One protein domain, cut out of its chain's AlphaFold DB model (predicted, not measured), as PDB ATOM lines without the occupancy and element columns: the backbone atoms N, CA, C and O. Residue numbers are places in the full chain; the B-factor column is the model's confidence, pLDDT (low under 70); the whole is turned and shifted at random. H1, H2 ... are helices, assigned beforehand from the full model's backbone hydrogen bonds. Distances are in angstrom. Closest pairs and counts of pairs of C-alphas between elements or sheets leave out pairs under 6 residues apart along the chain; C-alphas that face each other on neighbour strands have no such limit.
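AT A GLANCE: This is residues 70 to 183 of the 337 residues of the protein "PUL domain-containing protein" of Arcella intermedia (UniProt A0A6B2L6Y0). A helical hairpin, H3 and H4, makes the middle of this model; on one side of it H1 and H2 lie loosely side by side, with H2 crossing H3 and H1 packing on H4. On the other side H5 and H6 meet near their ends as a corner, H5 beginning near the end of H4 and H6 near H3. The printed part has 114 residues with six named helices, H1 to H6 in order along the chain, and no named strand: its class is all helix. It is compact, with a radius of gyration of the C-alphas of 13.6 A, and rounded, spanning 34 by 33 by 26 A.

IN THESE COORDINATES: Start at Tyr 70 and pass residues 70 to 76, before the first named helix. Find C-alpha 77 at (9.384, -41.674, 29.299); from there H1 runs through residues 77 to 88, 16.3 A long. H2, residues 99 to 113, is the longest helix, 21.4 A from first to last C-alpha. H3 takes residues 125 to 135, 15.6 A, beginning at C-alpha 125 (21.442, -37.619, 46.847). H4 follows as residues 143 to 152, 14.4 A, then H5 as residues 156 to 167, 16.6 A. H6, residues 174 to 183, covers 14.4 A and ends at C-alpha 183 (22.946, -64.376, 39.125).

HOW THE PARTS SIT: Look first at Leu 77 and Leu 109, the closest C-alphas of H1 and H2, 7.2 A apart: these helices are close but not clearly touching, at a shallow tilt of 20 degrees, opposite ways. H1 touches H4 with residues 80 to 84 alone, the closest C-alphas being those of Ile 80 and Pro 144, 5.8 A apart, at a steep tilt of 45 degrees. H2 touches H3 about perpendicular, at 84 degrees; their closest C-alphas, of Leu 104 and Gln 127, are 5.5 A apart. H3 and H4 touch as a helical hairpin, opposite ways at 37 degrees, only just steep, with the C-alphas of Leu 135 and Ala 145 closest at 5.8 A. The helix packing is mostly crossed: none of the four touching pairs has a shallow tilt. H4 and H5 are close but not clearly touching, with the C-alphas of Met 152 and Ala 158 closest at 5.9 A. H5 touches H6 with residues 162 to 166 alone, at a steep tilt of 69 degrees, only just short of perpendicular; the C-alphas of Tyr 166 and Ile 175 are closest, at 6.9 A. H3 and H6 are close but not clearly touching, with the C-alphas of Leu 132 and Val 174 closest at 7.4 A. Among the pairs that stay apart are H1 and H6, and H2 and H5. Each O i to N i+4 pair is within hydrogen-bond range in H1, H3, H5 and H6, against 10 of 11 in H2 and 5 of 6 in H4.

THE WHOLE: The two C-alphas farthest apart are those of Ser 116 and Met 183, at 38.4 A. The printed part has no cut; the link from H2 to H3 is long, and that from H4 to H5 is tight. The mean pLDDT of the printed part is 92.4, and residue 75 alone is under 70.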
ATOM      1  N   TYR A  70      25.761 -48.589  22.526       97.00
ATOM      2  CA  TYR A  70      24.949 -48.287  23.701       97.00
ATOM      3  C   TYR A  70      23.473 -48.566  23.434       97.00
ATOM      4  O   TYR A  70      22.987 -48.483  22.306       97.00
ATOM      5  N   PHE A  71      22.739 -48.811  24.509       96.12
ATOM      6  CA  PHE A  71      21.287 -48.836  24.545       96.12
ATOM      7  C   PHE A  71      20.796 -47.505  25.114       96.12
ATOM      8  O   PHE A  71      20.339 -47.434  26.253       96.12
ATOM      9  N   GLU A  72      20.925 -46.437  24.329       90.94
ATOM     10  CA  GLU A  72      20.612 -45.058  24.743       90.94
ATOM     11  C   GLU A  72      19.193 -44.607  24.366       90.94
ATOM     12  O   GLU A  72      18.697 -43.597  24.858       90.94
ATOM     13  N   VAL A  73      18.501 -45.373  23.516       85.31
ATOM     14  CA  VAL A  73      17.143 -45.023  23.094       85.31
ATOM     15  C   VAL A  73      16.161 -45.257  24.244       85.31
ATOM     16  O   VAL A  73      15.929 -46.394  24.678       85.31
ATOM     17  N   MET A  74      15.535 -44.168  24.682       73.75
ATOM     18  CA  MET A  74      14.376 -44.168  25.570       73.75
ATOM     19  C   MET A  74      13.130 -43.918  24.723       73.75
ATOM     20  O   MET A  74      12.873 -42.798  24.294       73.75
ATOM     21  N   LYS A  75      12.371 -44.975  24.407       65.88
ATOM     22  CA  LYS A  75      11.258 -44.853  23.451       65.88
ATOM     23  C   LYS A  75      10.019 -44.166  24.038       65.88
ATOM     24  O   LYS A  75       9.209 -43.679  23.257       65.88
ATOM     25  N   ASN A  76       9.840 -44.124  25.369       78.12
ATOM     26  CA  ASN A  76       8.637 -43.529  25.972       78.12
ATOM     27  C   ASN A  76       8.763 -43.229  27.490       78.12
ATOM     28  O   ASN A  76       8.278 -44.006  28.313       78.12
ATOM     29  N   LEU A  77       9.370 -42.097  27.882       80.69
ATOM     30  CA  LEU A  77       9.384 -41.674  29.299       80.69
ATOM     31  C   LEU A  77       7.992 -41.507  29.916       80.69
ATOM     32  O   LEU A  77       7.811 -41.963  31.044       80.69
ATOM     33  N   PRO A  78       7.004 -40.893  29.232       86.12
ATOM     34  CA  PRO A  78       5.659 -40.775  29.787       86.12
ATOM     35  C   PRO A  78       5.059 -42.128  30.186       86.12
ATOM     36  O   PRO A  78       4.419 -42.235  31.230       86.12
ATOM     37  N   MET A  79       5.310 -43.178  29.401       88.00
ATOM     38  CA  MET A  79       4.857 -44.532  29.721       88.00
ATOM     39  C   MET A  79       5.595 -45.132  30.920       88.00
ATOM     40  O   MET A  79       4.955 -45.768  31.751       88.00
ATOM     41  N   ILE A  80       6.906 -44.903  31.049       89.19
ATOM     42  CA  ILE A  80       7.687 -45.344  32.218       89.19
ATOM     43  C   ILE A  80       7.174 -44.655  33.486       89.19
ATOM     44  O   ILE A  80       6.902 -45.327  34.479       89.19
ATOM     45  N   LYS A  81       6.962 -43.331  33.432       92.75
ATOM     46  CA  LYS A  81       6.362 -42.552  34.523       92.75
ATOM     47  C   LYS A  81       5.007 -43.129  34.917       92.75
ATOM     48  O   LYS A  81       4.798 -43.454  36.081       92.75
ATOM     49  N   LYS A  82       4.109 -43.300  33.941       93.94
ATOM     50  CA  LYS A  82       2.781 -43.882  34.159       93.94
ATOM     51  C   LYS A  82       2.880 -45.256  34.825       93.94
ATOM     52  O   LYS A  82       2.193 -45.494  35.808       93.94
ATOM     53  N   LYS A  83       3.769 -46.126  34.339       93.44
ATOM     54  CA  LYS A  83       3.943 -47.477  34.877       93.44
ATOM     55  C   LYS A  83       4.446 -47.466  36.320       93.44
ATOM     56  O   LYS A  83       3.940 -48.234  37.125       93.44
ATOM     57  N   ILE A  84       5.394 -46.590  36.657       94.69
ATOM     58  CA  ILE A  84       5.869 -46.444  38.040       94.69
ATOM     59  C   ILE A  84       4.735 -45.983  38.951       94.69
ATOM     60  O   ILE A  84       4.524 -46.604  39.982       94.69
ATOM     61  N   LEU A  85       3.959 -44.972  38.562       95.25
ATOM     62  CA  LEU A  85       2.837 -44.498  39.380       95.25
ATOM     63  C   LEU A  85       1.756 -45.578  39.566       95.25
ATOM     64  O   LEU A  85       1.310 -45.804  40.686       95.25
ATOM     65  N   GLU A  86       1.403 -46.309  38.503       94.12
ATOM     66  CA  GLU A  86       0.443 -47.423  38.569       94.12
ATOM     67  C   GLU A  86       0.913 -48.581  39.458       94.12
ATOM     68  O   GLU A  86       0.099 -49.243  40.103       94.12
ATOM     69  N   GLU A  87       2.211 -48.895  39.447       94.38
ATOM     70  CA  GLU A  87       2.764 -49.928  40.323       94.38
ATOM     71  C   GLU A  87       2.924 -49.427  41.761       94.38
ATOM     72  O   GLU A  87       2.731 -50.217  42.682       94.38
ATOM     73  N   ASN A  88       3.186 -48.132  41.961       95.88
ATOM     74  CA  ASN A  88       3.307 -47.507  43.275       95.88
ATOM     75  C   ASN A  88       2.014 -47.617  44.093       95.88
ATOM     76  O   ASN A  88       2.058 -47.870  45.290       95.88
ATOM     77  N   GLU A  89       0.853 -47.490  43.450       93.12
ATOM     78  CA  GLU A  89      -0.456 -47.683  44.099       93.12
ATOM     79  C   GLU A  89      -0.687 -49.130  44.569       93.12
ATOM     80  O   GLU A  89      -1.568 -49.393  45.383       93.12
ATOM     81  N   LYS A  90       0.099 -50.081  44.051       90.94
ATOM     82  CA  LYS A  90      -0.041 -51.524  44.297       90.94
ATOM     83  C   LYS A  90       1.119 -52.110  45.098       90.94
ATOM     84  O   LYS A  90       1.092 -53.301  45.411       90.94
ATOM     85  N   ILE A  91       2.180 -51.340  45.320       87.38
ATOM     86  CA  ILE A  91       3.334 -51.734  46.121       87.38
ATOM     87  C   ILE A  91       2.950 -51.413  47.574       87.38
ATOM     88  O   ILE A  91       2.493 -50.310  47.857       87.38
ATOM     89  N   GLY A  92       3.018 -52.390  48.480       84.94
ATOM     90  CA  GLY A  92       2.607 -52.171  49.874       84.94
ATOM     91  C   GLY A  92       3.403 -51.048  50.553       84.94
ATOM     92  O   GLY A  92       4.480 -50.676  50.079       84.94
ATOM     93  N   ASP A  93       2.901 -50.557  51.690       82.25
ATOM     94  CA  ASP A  93       3.375 -49.344  52.382       82.25
ATOM     95  C   ASP A  93       4.900 -49.263  52.570       82.25
ATOM     96  O   ASP A  93       5.481 -48.182  52.520       82.25
ATOM     97  N   THR A  94       5.578 -50.401  52.742       86.25
ATOM     98  CA  THR A  94       7.033 -50.461  52.953       86.25
ATOM     99  C   THR A  94       7.856 -49.996  51.749       86.25
ATOM    100  O   THR A  94       8.927 -49.425  51.930       86.25
ATOM    101  N   HIS A  95       7.371 -50.213  50.523       89.81
ATOM    102  CA  HIS A  95       8.100 -49.898  49.285       89.81
ATOM    103  C   HIS A  95       7.479 -48.731  48.508       89.81
ATOM    104  O   HIS A  95       8.044 -48.285  47.506       89.81
ATOM    105  N   GLN A  96       6.329 -48.229  48.965       95.25
ATOM    106  CA  GLN A  96       5.585 -47.174  48.296       95.25
ATOM    107  C   GLN A  96       6.344 -45.847  48.345       95.25
ATOM    108  O   GLN A  96       6.862 -45.433  49.385       95.25
ATOM    109  N   LEU A  97       6.436 -45.179  47.200       96.81
ATOM    110  CA  LEU A  97       6.929 -43.818  47.089       96.81
ATOM    111  C   LEU A  97       5.922 -42.852  47.708       96.81
ATOM    112  O   LEU A  97       4.744 -42.836  47.348       96.81
ATOM    113  N   THR A  98       6.425 -42.004  48.591       96.19
ATOM    114  CA  THR A  98       5.734 -40.825  49.109       96.19
ATOM    115  C   THR A  98       5.588 -39.754  48.025       96.19
ATOM    116  O   THR A  98       6.318 -39.739  47.033       96.19
ATOM    117  N   ASN A  99       4.705 -38.777  48.245       95.38
ATOM    118  CA  ASN A  99       4.546 -37.639  47.329       95.38
ATOM    119  C   ASN A  99       5.864 -36.877  47.091       95.38
ATOM    120  O   ASN A  99       6.128 -36.442  45.973       95.38
ATOM    121  N   GLY A 100       6.709 -36.742  48.120       97.25
ATOM    122  CA  GLY A 100       8.027 -36.114  47.981       97.25
ATOM    123  C   GLY A 100       8.980 -36.934  47.107       97.25
ATOM    124  O   GLY A 100       9.668 -36.382  46.251       97.25
ATOM    125  N   GLU A 101       8.977 -38.259  47.265       97.44
ATOM    126  CA  GLU A 101       9.778 -39.165  46.435       97.44
ATOM    127  C   GLU A 101       9.292 -39.202  44.980       97.44
ATOM    128  O   GLU A 101      10.120 -39.275  44.074       97.44
ATOM    129  N   ILE A 102       7.983 -39.075  44.734       96.50
ATOM    130  CA  ILE A 102       7.433 -38.940  43.377       96.50
ATOM    131  C   ILE A 102       7.974 -37.674  42.697       96.50
ATOM    132  O   ILE A 102       8.410 -37.743  41.552       96.50
ATOM    133  N   VAL A 103       8.025 -36.536  43.398       97.12
ATOM    134  CA  VAL A 103       8.601 -35.291  42.849       97.12
ATOM    135  C   VAL A 103      10.095 -35.456  42.548       97.12
ATOM    136  O   VAL A 103      10.574 -35.031  41.495       97.12
ATOM    137  N   LEU A 104      10.846 -36.108  43.441       97.81
ATOM    138  CA  LEU A 104      12.265 -36.407  43.219       97.81
ATOM    139  C   LEU A 104      12.469 -37.297  41.988       97.81
ATOM    140  O   LEU A 104      13.353 -37.012  41.174       97.81
ATOM    141  N   PHE A 105      11.640 -38.332  41.847       96.69
ATOM    142  CA  PHE A 105      11.603 -39.231  40.700       96.69
ATOM    143  C   PHE A 105      11.303 -38.488  39.393       96.69
ATOM    144  O   PHE A 105      12.030 -38.650  38.414       96.69
ATOM    145  N   GLU A 106      10.285 -37.630  39.365       95.19
ATOM    146  CA  GLU A 106       9.969 -36.809  38.191       95.19
ATOM    147  C   GLU A 106      11.153 -35.917  37.801       95.19
ATOM    148  O   GLU A 106      11.533 -35.869  36.632       95.19
ATOM    149  N   GLY A 107      11.838 -35.337  38.789       95.56
ATOM    150  CA  GLY A 107      13.060 -34.571  38.560       95.56
ATOM    151  C   GLY A 107      14.237 -35.391  38.009       95.56
ATOM    152  O   GLY A 107      15.195 -34.801  37.504       95.56
ATOM    153  N   ILE A 108      14.235 -36.728  38.119       95.81
ATOM    154  CA  ILE A 108      15.200 -37.594  37.414       95.81
ATOM    155  C   ILE A 108      14.846 -37.612  35.926       95.81
ATOM    156  O   ILE A 108      15.717 -37.396  35.082       95.81
ATOM    157  N   LEU A 109      13.568 -37.826  35.602       93.88
ATOM    158  CA  LEU A 109      13.080 -37.898  34.222       93.88
ATOM    159  C   LEU A 109      13.296 -36.580  33.466       93.88
ATOM    160  O   LEU A 109      13.714 -36.595  32.305       93.88
ATOM    161  N   ASP A 110      13.080 -35.449  34.134       92.62
ATOM    162  CA  ASP A 110      13.313 -34.118  33.566       92.62
ATOM    163  C   ASP A 110      14.782 -33.927  33.162       92.62
ATOM    164  O   ASP A 110      15.085 -33.436  32.074       92.62
ATOM    165  N   LYS A 111      15.724 -34.381  33.998       93.50
ATOM    166  CA  LYS A 111      17.166 -34.305  33.699       93.50
ATOM    167  C   LYS A 111      17.559 -35.223  32.549       93.50
ATOM    168  O   LYS A 111      18.334 -34.819  31.687       93.50
ATOM    169  N   LEU A 112      16.995 -36.430  32.502       91.25
ATOM    170  CA  LEU A 112      17.270 -37.391  31.431       91.25
ATOM    171  C   LEU A 112      16.703 -36.961  30.071       91.25
ATOM    172  O   LEU A 112      17.200 -37.414  29.043       91.25
ATOM    173  N   THR A 113      15.699 -36.081  30.046       87.00
ATOM    174  CA  THR A 113      15.092 -35.559  28.805       87.00
ATOM    175  C   THR A 113      15.602 -34.186  28.390       87.00
ATOM    176  O   THR A 113      15.409 -33.780  27.240       87.00
ATOM    177  N   ALA A 114      16.275 -33.463  29.284       83.69
ATOM    178  CA  ALA A 114      16.792 -32.135  28.997       83.69
ATOM    179  C   ALA A 114      17.931 -32.184  27.967       83.69
ATOM    180  O   ALA A 114      19.038 -32.611  28.271       83.69
ATOM    181  N   THR A 115      17.717 -31.655  26.759       77.56
ATOM    182  CA  THR A 115      18.749 -31.644  25.700       77.56
ATOM    183  C   THR A 115      19.800 -30.546  25.880       77.56
ATOM    184  O   THR A 115      20.962 -30.732  25.531       77.56
ATOM    185  N   SER A 116      19.417 -29.390  26.432       77.81
ATOM    186  CA  SER A 116      20.270 -28.185  26.461       77.81
ATOM    187  C   SER A 116      21.156 -28.065  27.706       77.81
ATOM    188  O   SER A 116      22.092 -27.270  27.718       77.81
ATOM    189  N   PHE A 117      20.886 -28.856  28.748       83.31
ATOM    190  CA  PHE A 117      21.608 -28.794  30.025       83.31
ATOM    191  C   PHE A 117      22.002 -30.163  30.580       83.31
ATOM    192  O   PHE A 117      22.493 -30.211  31.703       83.31
ATOM    193  N   TYR A 118      21.846 -31.240  29.798       87.94
ATOM    194  CA  TYR A 118      22.147 -32.616  30.208       87.94
ATOM    195  C   TYR A 118      23.487 -32.703  30.951       87.94
ATOM    196  O   TYR A 118      23.526 -32.904  32.154       87.94
ATOM    197  N   HIS A 119      24.592 -32.373  30.278       87.44
ATOM    198  CA  HIS A 119      25.940 -32.499  30.843       87.44
ATOM    199  C   HIS A 119      26.256 -31.556  32.018       87.44
ATOM    200  O   HIS A 119      27.268 -31.748  32.687       87.44
ATOM    201  N   ALA A 120      25.443 -30.521  32.244       89.69
ATOM    202  CA  ALA A 120      25.629 -29.565  33.337       89.69
ATOM    203  C   ALA A 120      24.705 -29.840  34.533       89.69
ATOM    204  O   ALA A 120      24.930 -29.292  35.615       89.69
ATOM    205  N   SER A 121      23.660 -30.647  34.338       93.69
ATOM    206  CA  SER A 121      22.719 -31.002  35.389       93.69
ATOM    207  C   SER A 121      23.355 -31.979  36.381       93.69
ATOM    208  O   SER A 121      24.365 -32.618  36.085       93.69
ATOM    209  N   LYS A 122      22.793 -32.055  37.587       96.12
ATOM    210  CA  LYS A 122      23.224 -32.985  38.635       96.12
ATOM    211  C   LYS A 122      22.021 -33.621  39.296       96.12
ATOM    212  O   LYS A 122      20.971 -32.978  39.408       96.12
ATOM    213  N   PHE A 123      22.175 -34.856  39.746       96.44
ATOM    214  CA  PHE A 123      21.161 -35.513  40.556       96.44
ATOM    215  C   PHE A 123      21.421 -35.249  42.038       96.44
ATOM    216  O   PHE A 123      22.564 -35.150  42.480       96.44
ATOM    217  N   ASP A 124      20.342 -35.096  42.796       94.69
ATOM    218  CA  ASP A 124      20.413 -34.953  44.246       94.69
ATOM    219  C   ASP A 124      20.611 -36.325  44.913       94.69
ATOM    220  O   ASP A 124      20.149 -37.341  44.389       94.69
ATOM    221  N   THR A 125      21.256 -36.373  46.081       94.81
ATOM    222  CA  THR A 125      21.442 -37.619  46.847       94.81
ATOM    223  C   THR A 125      20.116 -38.339  47.102       94.81
ATOM    224  O   THR A 125      20.043 -39.561  46.980       94.81
ATOM    225  N   LEU A 126      19.037 -37.596  47.369       96.75
ATOM    226  CA  LEU A 126      17.707 -38.167  47.568       96.75
ATOM    227  C   LEU A 126      17.132 -38.766  46.277       96.75
ATOM    228  O   LEU A 126      16.364 -39.719  46.340       96.75
ATOM    229  N   GLN A 127      17.517 -38.268  45.099       97.56
ATOM    230  CA  GLN A 127      17.105 -38.872  43.827       97.56
ATOM    231  C   GLN A 127      17.772 -40.231  43.599       97.56
ATOM    232  O   GLN A 127      17.111 -41.159  43.137       97.56
ATOM    233  N   TYR A 128      19.050 -40.375  43.960       97.00
ATOM    234  CA  TYR A 128      19.713 -41.681  43.934       97.00
ATOM    235  C   TYR A 128      19.044 -42.657  44.913       97.00
ATOM    236  O   TYR A 128      18.748 -43.788  44.529       97.00
ATOM    237  N   ALA A 129      18.702 -42.198  46.123       95.81
ATOM    238  CA  ALA A 129      17.975 -43.001  47.110       95.81
ATOM    239  C   ALA A 129      16.595 -43.466  46.602       95.81
ATOM    240  O   ALA A 129      16.228 -44.627  46.777       95.81
ATOM    241  N   VAL A 130      15.852 -42.597  45.907       97.25
ATOM    242  CA  VAL A 130      14.568 -42.960  45.282       97.25
ATOM    243  C   VAL A 130      14.746 -44.046  44.222       97.25
ATOM    244  O   VAL A 130      13.968 -44.999  44.192       97.25
ATOM    245  N   LEU A 131      15.771 -43.948  43.371       97.12
ATOM    246  CA  LEU A 131      16.041 -44.990  42.381       97.12
ATOM    247  C   LEU A 131      16.389 -46.328  43.046       97.12
ATOM    248  O   LEU A 131      15.897 -47.365  42.613       97.12
ATOM    249  N   LEU A 132      17.194 -46.313  44.109       95.88
ATOM    250  CA  LEU A 132      17.543 -47.519  44.865       95.88
ATOM    251  C   LEU A 132      16.310 -48.192  45.469       95.88
ATOM    252  O   LEU A 132      16.128 -49.396  45.307       95.88
ATOM    253  N   LYS A 133      15.414 -47.409  46.076       95.69
ATOM    254  CA  LYS A 133      14.131 -47.904  46.589       95.69
ATOM    255  C   LYS A 133      13.270 -48.527  45.485       95.69
ATOM    256  O   LYS A 133      12.695 -49.594  45.680       95.69
ATOM    257  N   LEU A 134      13.213 -47.898  44.309       96.44
ATOM    258  CA  LEU A 134      12.501 -48.434  43.144       96.44
ATOM    259  C   LEU A 134      13.101 -49.758  42.634       96.44
ATOM    260  O   LEU A 134      12.363 -50.635  42.187       96.44
ATOM    261  N   LEU A 135      14.426 -49.929  42.698       95.94
ATOM    262  CA  LEU A 135      15.099 -51.173  42.297       95.94
ATOM    263  C   LEU A 135      14.778 -52.348  43.233       95.94
ATOM    264  O   LEU A 135      14.798 -53.494  42.783       95.94
ATOM    265  N   GLN A 136      14.435 -52.062  44.491       93.44
ATOM    266  CA  GLN A 136      14.035 -53.047  45.504       93.44
ATOM    267  C   GLN A 136      12.564 -53.482  45.390       93.44
ATOM    268  O   GLN A 136      12.103 -54.307  46.176       93.44
ATOM    269  N   TRP A 137      11.796 -52.946  44.434       95.19
ATOM    270  CA  TRP A 137      10.394 -53.327  44.272       95.19
ATOM    271  C   TRP A 137      10.228 -54.825  43.958       95.19
ATOM    272  O   TRP A 137      10.783 -55.304  42.964       95.19
ATOM    273  N   PRO A 138       9.421 -55.566  44.747       91.00
ATOM    274  CA  PRO A 138       9.266 -57.011  44.596       91.00
ATOM    275  C   PRO A 138       8.473 -57.404  43.344       91.00
ATOM    276  O   PRO A 138       7.886 -56.571  42.648       91.00
ATOM    277  N   ASN A 139       8.382 -58.716  43.101       85.44
ATOM    278  CA  ASN A 139       7.533 -59.315  42.064       85.44
ATOM    279  C   ASN A 139       7.820 -58.775  40.655       85.44
ATOM    280  O   ASN A 139       6.899 -58.584  39.860       85.44
ATOM    281  N   ASN A 140       9.092 -58.496  40.355       88.06
ATOM    282  CA  ASN A 140       9.551 -58.003  39.053       88.06
ATOM    283  C   ASN A 140       8.971 -56.633  38.650       88.06
ATOM    284  O   ASN A 140       9.005 -56.246  37.479       88.06
ATOM    285  N   LYS A 141       8.434 -55.872  39.615       92.69
ATOM    286  CA  LYS A 141       7.876 -54.532  39.381       92.69
ATOM    287  C   LYS A 141       8.947 -53.449  39.246       92.69
ATOM    288  O   LYS A 141       8.625 -52.330  38.861       92.69
ATOM    289  N   ASN A 142      10.209 -53.781  39.501       94.38
ATOM    290  CA  ASN A 142      11.373 -52.906  39.363       94.38
ATOM    291  C   ASN A 142      11.851 -52.702  37.907       94.38
ATOM    292  O   ASN A 142      12.728 -51.873  37.665       94.38
ATOM    293  N   LEU A 143      11.276 -53.396  36.915       93.75
ATOM    294  CA  LEU A 143      11.670 -53.255  35.504       93.75
ATOM    295  C   LEU A 143      11.691 -51.792  34.994       93.75
ATOM    296  O   LEU A 143      12.664 -51.416  34.337       93.75
ATOM    297  N   PRO A 144      10.694 -50.930  35.291       93.69
ATOM    298  CA  PRO A 144      10.744 -49.520  34.897       93.69
ATOM    299  C   PRO A 144      11.909 -48.753  35.540       93.69
ATOM    300  O   PRO A 144      12.460 -47.845  34.921       93.69
ATOM    301  N   ALA A 145      12.311 -49.127  36.759       95.50
ATOM    302  CA  ALA A 145      13.449 -48.531  37.452       95.50
ATOM    303  C   ALA A 145      14.771 -48.894  36.767       95.50
ATOM    304  O   ALA A 145      15.622 -48.029  36.573       95.50
ATOM    305  N   LEU A 146      14.913 -50.143  36.313       96.00
ATOM    306  CA  LEU A 146      16.061 -50.583  35.513       96.00
ATOM    307  C   LEU A 146      16.155 -49.835  34.171       96.00
ATOM    308  O   LEU A 146      17.254 -49.494  33.729       96.00
ATOM    309  N   ASP A 147      15.013 -49.530  33.543       93.06
ATOM    310  CA  ASP A 147      14.966 -48.761  32.291       93.06
ATOM    311  C   ASP A 147      15.456 -47.311  32.475       93.06
ATOM    312  O   ASP A 147      16.053 -46.722  31.574       93.06
ATOM    313  N   ILE A 148      15.262 -46.748  33.669       95.50
ATOM    314  CA  ILE A 148      15.795 -45.437  34.055       95.50
ATOM    315  C   ILE A 148      17.271 -45.545  34.427       95.50
ATOM    316  O   ILE A 148      18.080 -44.762  33.930       95.50
ATOM    317  N   LEU A 149      17.639 -46.532  35.248       96.94
ATOM    318  CA  LEU A 149      19.011 -46.748  35.704       96.94
ATOM    319  C   LEU A 149      19.980 -46.880  34.522       96.94
ATOM    320  O   LEU A 149      21.015 -46.210  34.504       96.94
ATOM    321  N   ARG A 150      19.630 -47.670  33.492       95.88
ATOM    322  CA  ARG A 150      20.490 -47.832  32.303       95.88
ATOM    323  C   ARG A 150      20.747 -46.515  31.565       95.88
ATOM    324  O   ARG A 150      21.721 -46.422  30.827       95.88
ATOM    325  N   LEU A 151      19.884 -45.516  31.719       94.81
ATOM    326  CA  LEU A 151      20.040 -44.209  31.082       94.81
ATOM    327  C   LEU A 151      20.694 -43.195  32.009       94.81
ATOM    328  O   LEU A 151      21.441 -42.345  31.533       94.81
ATOM    329  N   MET A 152      20.488 -43.321  33.320       96.19
ATOM    330  CA  MET A 152      21.242 -42.551  34.303       96.19
ATOM    331  C   MET A 152      22.739 -42.805  34.172       96.19
ATOM    332  O   MET A 152      23.498 -41.848  34.178       96.19
ATOM    333  N   VAL A 153      23.190 -44.041  33.946       96.81
ATOM    334  CA  VAL A 153      24.633 -44.311  33.781       96.81
ATOM    335  C   VAL A 153      25.267 -43.699  32.527       96.81
ATOM    336  O   VAL A 153      26.489 -43.615  32.450       96.81
ATOM    337  N   LEU A 154      24.467 -43.241  31.558       96.12
ATOM    338  CA  LEU A 154      24.961 -42.465  30.413       96.12
ATOM    339  C   LEU A 154      25.194 -40.987  30.763       96.12
ATOM    340  O   LEU A 154      25.796 -40.258  29.977       96.12
ATOM    341  N   HIS A 155      24.690 -40.536  31.913       96.25
ATOM    342  CA  HIS A 155      24.816 -39.166  32.373       96.25
ATOM    343  C   HIS A 155      26.107 -38.990  33.193       96.25
ATOM    344  O   HIS A 155      26.321 -39.733  34.154       96.25
ATOM    345  N   PRO A 156      26.935 -37.962  32.924       95.88
ATOM    346  CA  PRO A 156      28.258 -37.825  33.542       95.88
ATOM    347  C   PRO A 156      28.229 -37.680  35.074       95.88
ATOM    348  O   PRO A 156      29.104 -38.207  35.764       95.88
ATOM    349  N   ASP A 157      27.241 -36.968  35.629       96.69
ATOM    350  CA  ASP A 157      27.072 -36.837  37.089       96.69
ATOM    351  C   ASP A 157      26.776 -38.191  37.758       96.69
ATOM    352  O   ASP A 157      27.523 -38.618  38.637       96.69
ATOM    353  N   ALA A 158      25.771 -38.920  37.262       96.94
ATOM    354  CA  ALA A 158      25.409 -40.243  37.759       96.94
ATOM    355  C   ALA A 158      26.525 -41.274  37.568       96.94
ATOM    356  O   ALA A 158      26.827 -42.013  38.498       96.94
ATOM    357  N   ALA A 159      27.217 -41.275  36.426       97.19
ATOM    358  CA  ALA A 159      28.382 -42.133  36.227       97.19
ATOM    359  C   ALA A 159      29.479 -41.893  37.279       97.19
ATOM    360  O   ALA A 159      30.091 -42.841  37.758       97.19
ATOM    361  N   SER A 160      29.693 -40.637  37.684       96.25
ATOM    362  CA  SER A 160      30.658 -40.306  38.746       96.25
ATOM    363  C   SER A 160      30.199 -40.804  40.108       96.25
ATOM    364  O   SER A 160      30.998 -41.349  40.863       96.25
ATOM    365  N   HIS A 161      28.915 -40.616  40.415       96.25
ATOM    366  CA  HIS A 161      28.319 -41.094  41.653       96.25
ATOM    367  C   HIS A 161      28.431 -42.621  41.768       96.25
ATOM    368  O   HIS A 161      28.906 -43.117  42.786       96.25
ATOM    369  N   TYR A 162      28.076 -43.360  40.715       96.69
ATOM    370  CA  TYR A 162      28.123 -44.823  40.725       96.69
ATOM    371  C   TYR A 162      29.547 -45.385  40.709       96.69
ATOM    372  O   TYR A 162      29.796 -46.361  41.408       96.69
ATOM    373  N   ALA A 163      30.490 -44.753  40.000       96.31
ATOM    374  CA  ALA A 163      31.905 -45.125  40.084       96.31
ATOM    375  C   ALA A 163      32.424 -44.986  41.526       96.31
ATOM    376  O   ALA A 163      32.968 -45.934  42.084       96.31
ATOM    377  N   ALA A 164      32.153 -43.848  42.175       95.00
ATOM    378  CA  ALA A 164      32.547 -43.631  43.565       95.00
ATOM    379  C   ALA A 164      31.830 -44.583  44.538       95.00
ATOM    380  O   ALA A 164      32.428 -45.035  45.510       95.00
ATOM    381  N   SER A 165      30.550 -44.892  44.312       93.69
ATOM    382  CA  SER A 165      29.809 -45.854  45.135       93.69
ATOM    383  C   SER A 165      30.394 -47.263  45.044       93.69
ATOM    384  O   SER A 165      30.419 -47.969  46.048       93.69
ATOM    385  N   TYR A 166      30.864 -47.649  43.855       94.25
ATOM    386  CA  TYR A 166      31.488 -48.942  43.604       94.25
ATOM    387  C   TYR A 166      32.865 -49.055  44.260       94.25
ATOM    388  O   TYR A 166      33.119 -50.017  44.973       94.25
ATOM    389  N   GLU A 167      33.724 -48.046  44.089       91.44
ATOM    390  CA  GLU A 167      35.076 -48.026  44.670       91.44
ATOM    391  C   GLU A 167      35.080 -48.058  46.206       91.44
ATOM    392  O   GLU A 167      36.013 -48.575  46.813       91.44
ATOM    393  N   ASN A 168      34.044 -47.504  46.841       89.75
ATOM    394  CA  ASN A 168      33.926 -47.450  48.299       89.75
ATOM    395  C   ASN A 168      33.107 -48.609  48.896       89.75
ATOM    396  O   ASN A 168      32.773 -48.533  50.076       89.75
ATOM    397  N   ASP A 169      32.754 -49.619  48.092       81.56
ATOM    398  CA  ASP A 169      31.974 -50.801  48.494       81.56
ATOM    399  C   ASP A 169      30.747 -50.469  49.360       81.56
ATOM    400  O   ASP A 169      30.509 -51.031  50.428       81.56
ATOM    401  N   LYS A 170      29.978 -49.462  48.936       79.81
ATOM    402  CA  LYS A 170      28.797 -49.048  49.692       79.81
ATOM    403  C   LYS A 170      27.657 -50.048  49.510       79.81
ATOM    404  O   LYS A 170      27.450 -50.561  48.412       79.81
ATOM    405  N   GLU A 171      26.848 -50.240  50.552       72.81
ATOM    406  CA  GLU A 171      25.655 -51.106  50.514       72.81
ATOM    407  C   GLU A 171      24.655 -50.712  49.408       72.81
ATOM    408  O   GLU A 171      23.899 -51.546  48.916       72.81
ATOM    409  N   ASP A 172      24.673 -49.450  48.977       80.88
ATOM    410  CA  ASP A 172      23.826 -48.894  47.924       80.88
ATOM    411  C   ASP A 172      24.452 -48.943  46.512       80.88
ATOM    412  O   ASP A 172      24.000 -48.277  45.577       80.88
ATOM    413  N   ASN A 173      25.479 -49.773  46.322       92.31
ATOM    414  CA  ASN A 173      26.164 -49.960  45.050       92.31
ATOM    415  C   ASN A 173      25.267 -50.634  43.990       92.31
ATOM    416  O   ASN A 173      25.159 -51.860  43.902       92.31
ATOM    417  N   VAL A 174      24.684 -49.821  43.100       95.81
ATOM    418  CA  VAL A 174      23.812 -50.290  42.003       95.81
ATOM    419  C   VAL A 174      24.479 -51.287  41.056       95.81
ATOM    420  O   VAL A 174      23.784 -52.096  40.447       95.81
ATOM    421  N   ILE A 175      25.806 -51.239  40.906       97.25
ATOM    422  CA  ILE A 175      26.537 -52.164  40.036       97.25
ATOM    423  C   ILE A 175      26.521 -53.562  40.661       97.25
ATOM    424  O   ILE A 175      26.202 -54.523  39.964       97.25
ATOM    425  N   ALA A 176      26.783 -53.672  41.968       95.38
ATOM    426  CA  ALA A 176      26.703 -54.938  42.699       95.38
ATOM    427  C   ALA A 176      25.270 -55.502  42.706       95.38
ATOM    428  O   ALA A 176      25.078 -56.682  42.415       95.38
ATOM    429  N   ILE A 177      24.260 -54.648  42.917       96.31
ATOM    430  CA  ILE A 177      22.835 -55.025  42.821       96.31
ATOM    431  C   ILE A 177      22.497 -55.565  41.416       96.31
ATOM    432  O   ILE A 177      21.791 -56.560  41.259       96.31
ATOM    433  N   CYS A 178      23.021 -54.938  40.361       97.88
ATOM    434  CA  CYS A 178      22.819 -55.421  38.996       97.88
ATOM    435  C   CYS A 178      23.512 -56.768  38.749       97.88
ATOM    436  O   CYS A 178      22.945 -57.622  38.071       97.88
ATOM    437  N   VAL A 179      24.701 -57.001  39.312       97.62
ATOM    438  CA  VAL A 179      25.342 -58.324  39.247       97.62
ATOM    439  C   VAL A 179      24.465 -59.378  39.929       97.62
ATOM    440  O   VAL A 179      24.244 -60.433  39.335       97.62
ATOM    441  N   SER A 180      23.894 -59.097  41.108       96.25
ATOM    442  CA  SER A 180      23.022 -60.068  41.787       96.25
ATOM    443  C   SER A 180      21.775 -60.412  40.970       96.25
ATOM    444  O   SER A 180      21.398 -61.579  40.916       96.25
ATOM    445  N   PHE A 181      21.188 -59.450  40.246       97.19
ATOM    446  CA  PHE A 181      20.074 -59.740  39.331       97.19
ATOM    447  C   PHE A 181      20.463 -60.653  38.162       97.19
ATOM    448  O   PHE A 181      19.624 -61.411  37.686       97.19
ATOM    449  N   LEU A 182      21.710 -60.610  37.678       97.50
ATOM    450  CA  LEU A 182      22.160 -61.546  36.639       97.50
ATOM    451  C   LEU A 182      22.380 -62.963  37.175       97.50
ATOM    452  O   LEU A 182      22.255 -63.917  36.408       97.50
ATOM    453  N   MET A 183      22.728 -63.090  38.456       96.50
ATOM    454  CA  MET A 183      22.946 -64.376  39.125       96.50
ATOM    455  C   MET A 183      21.632 -65.065  39.524       96.50
ATOM    456  O   MET A 183      21.608 -66.282  39.691       96.50
TER     457      MET A 183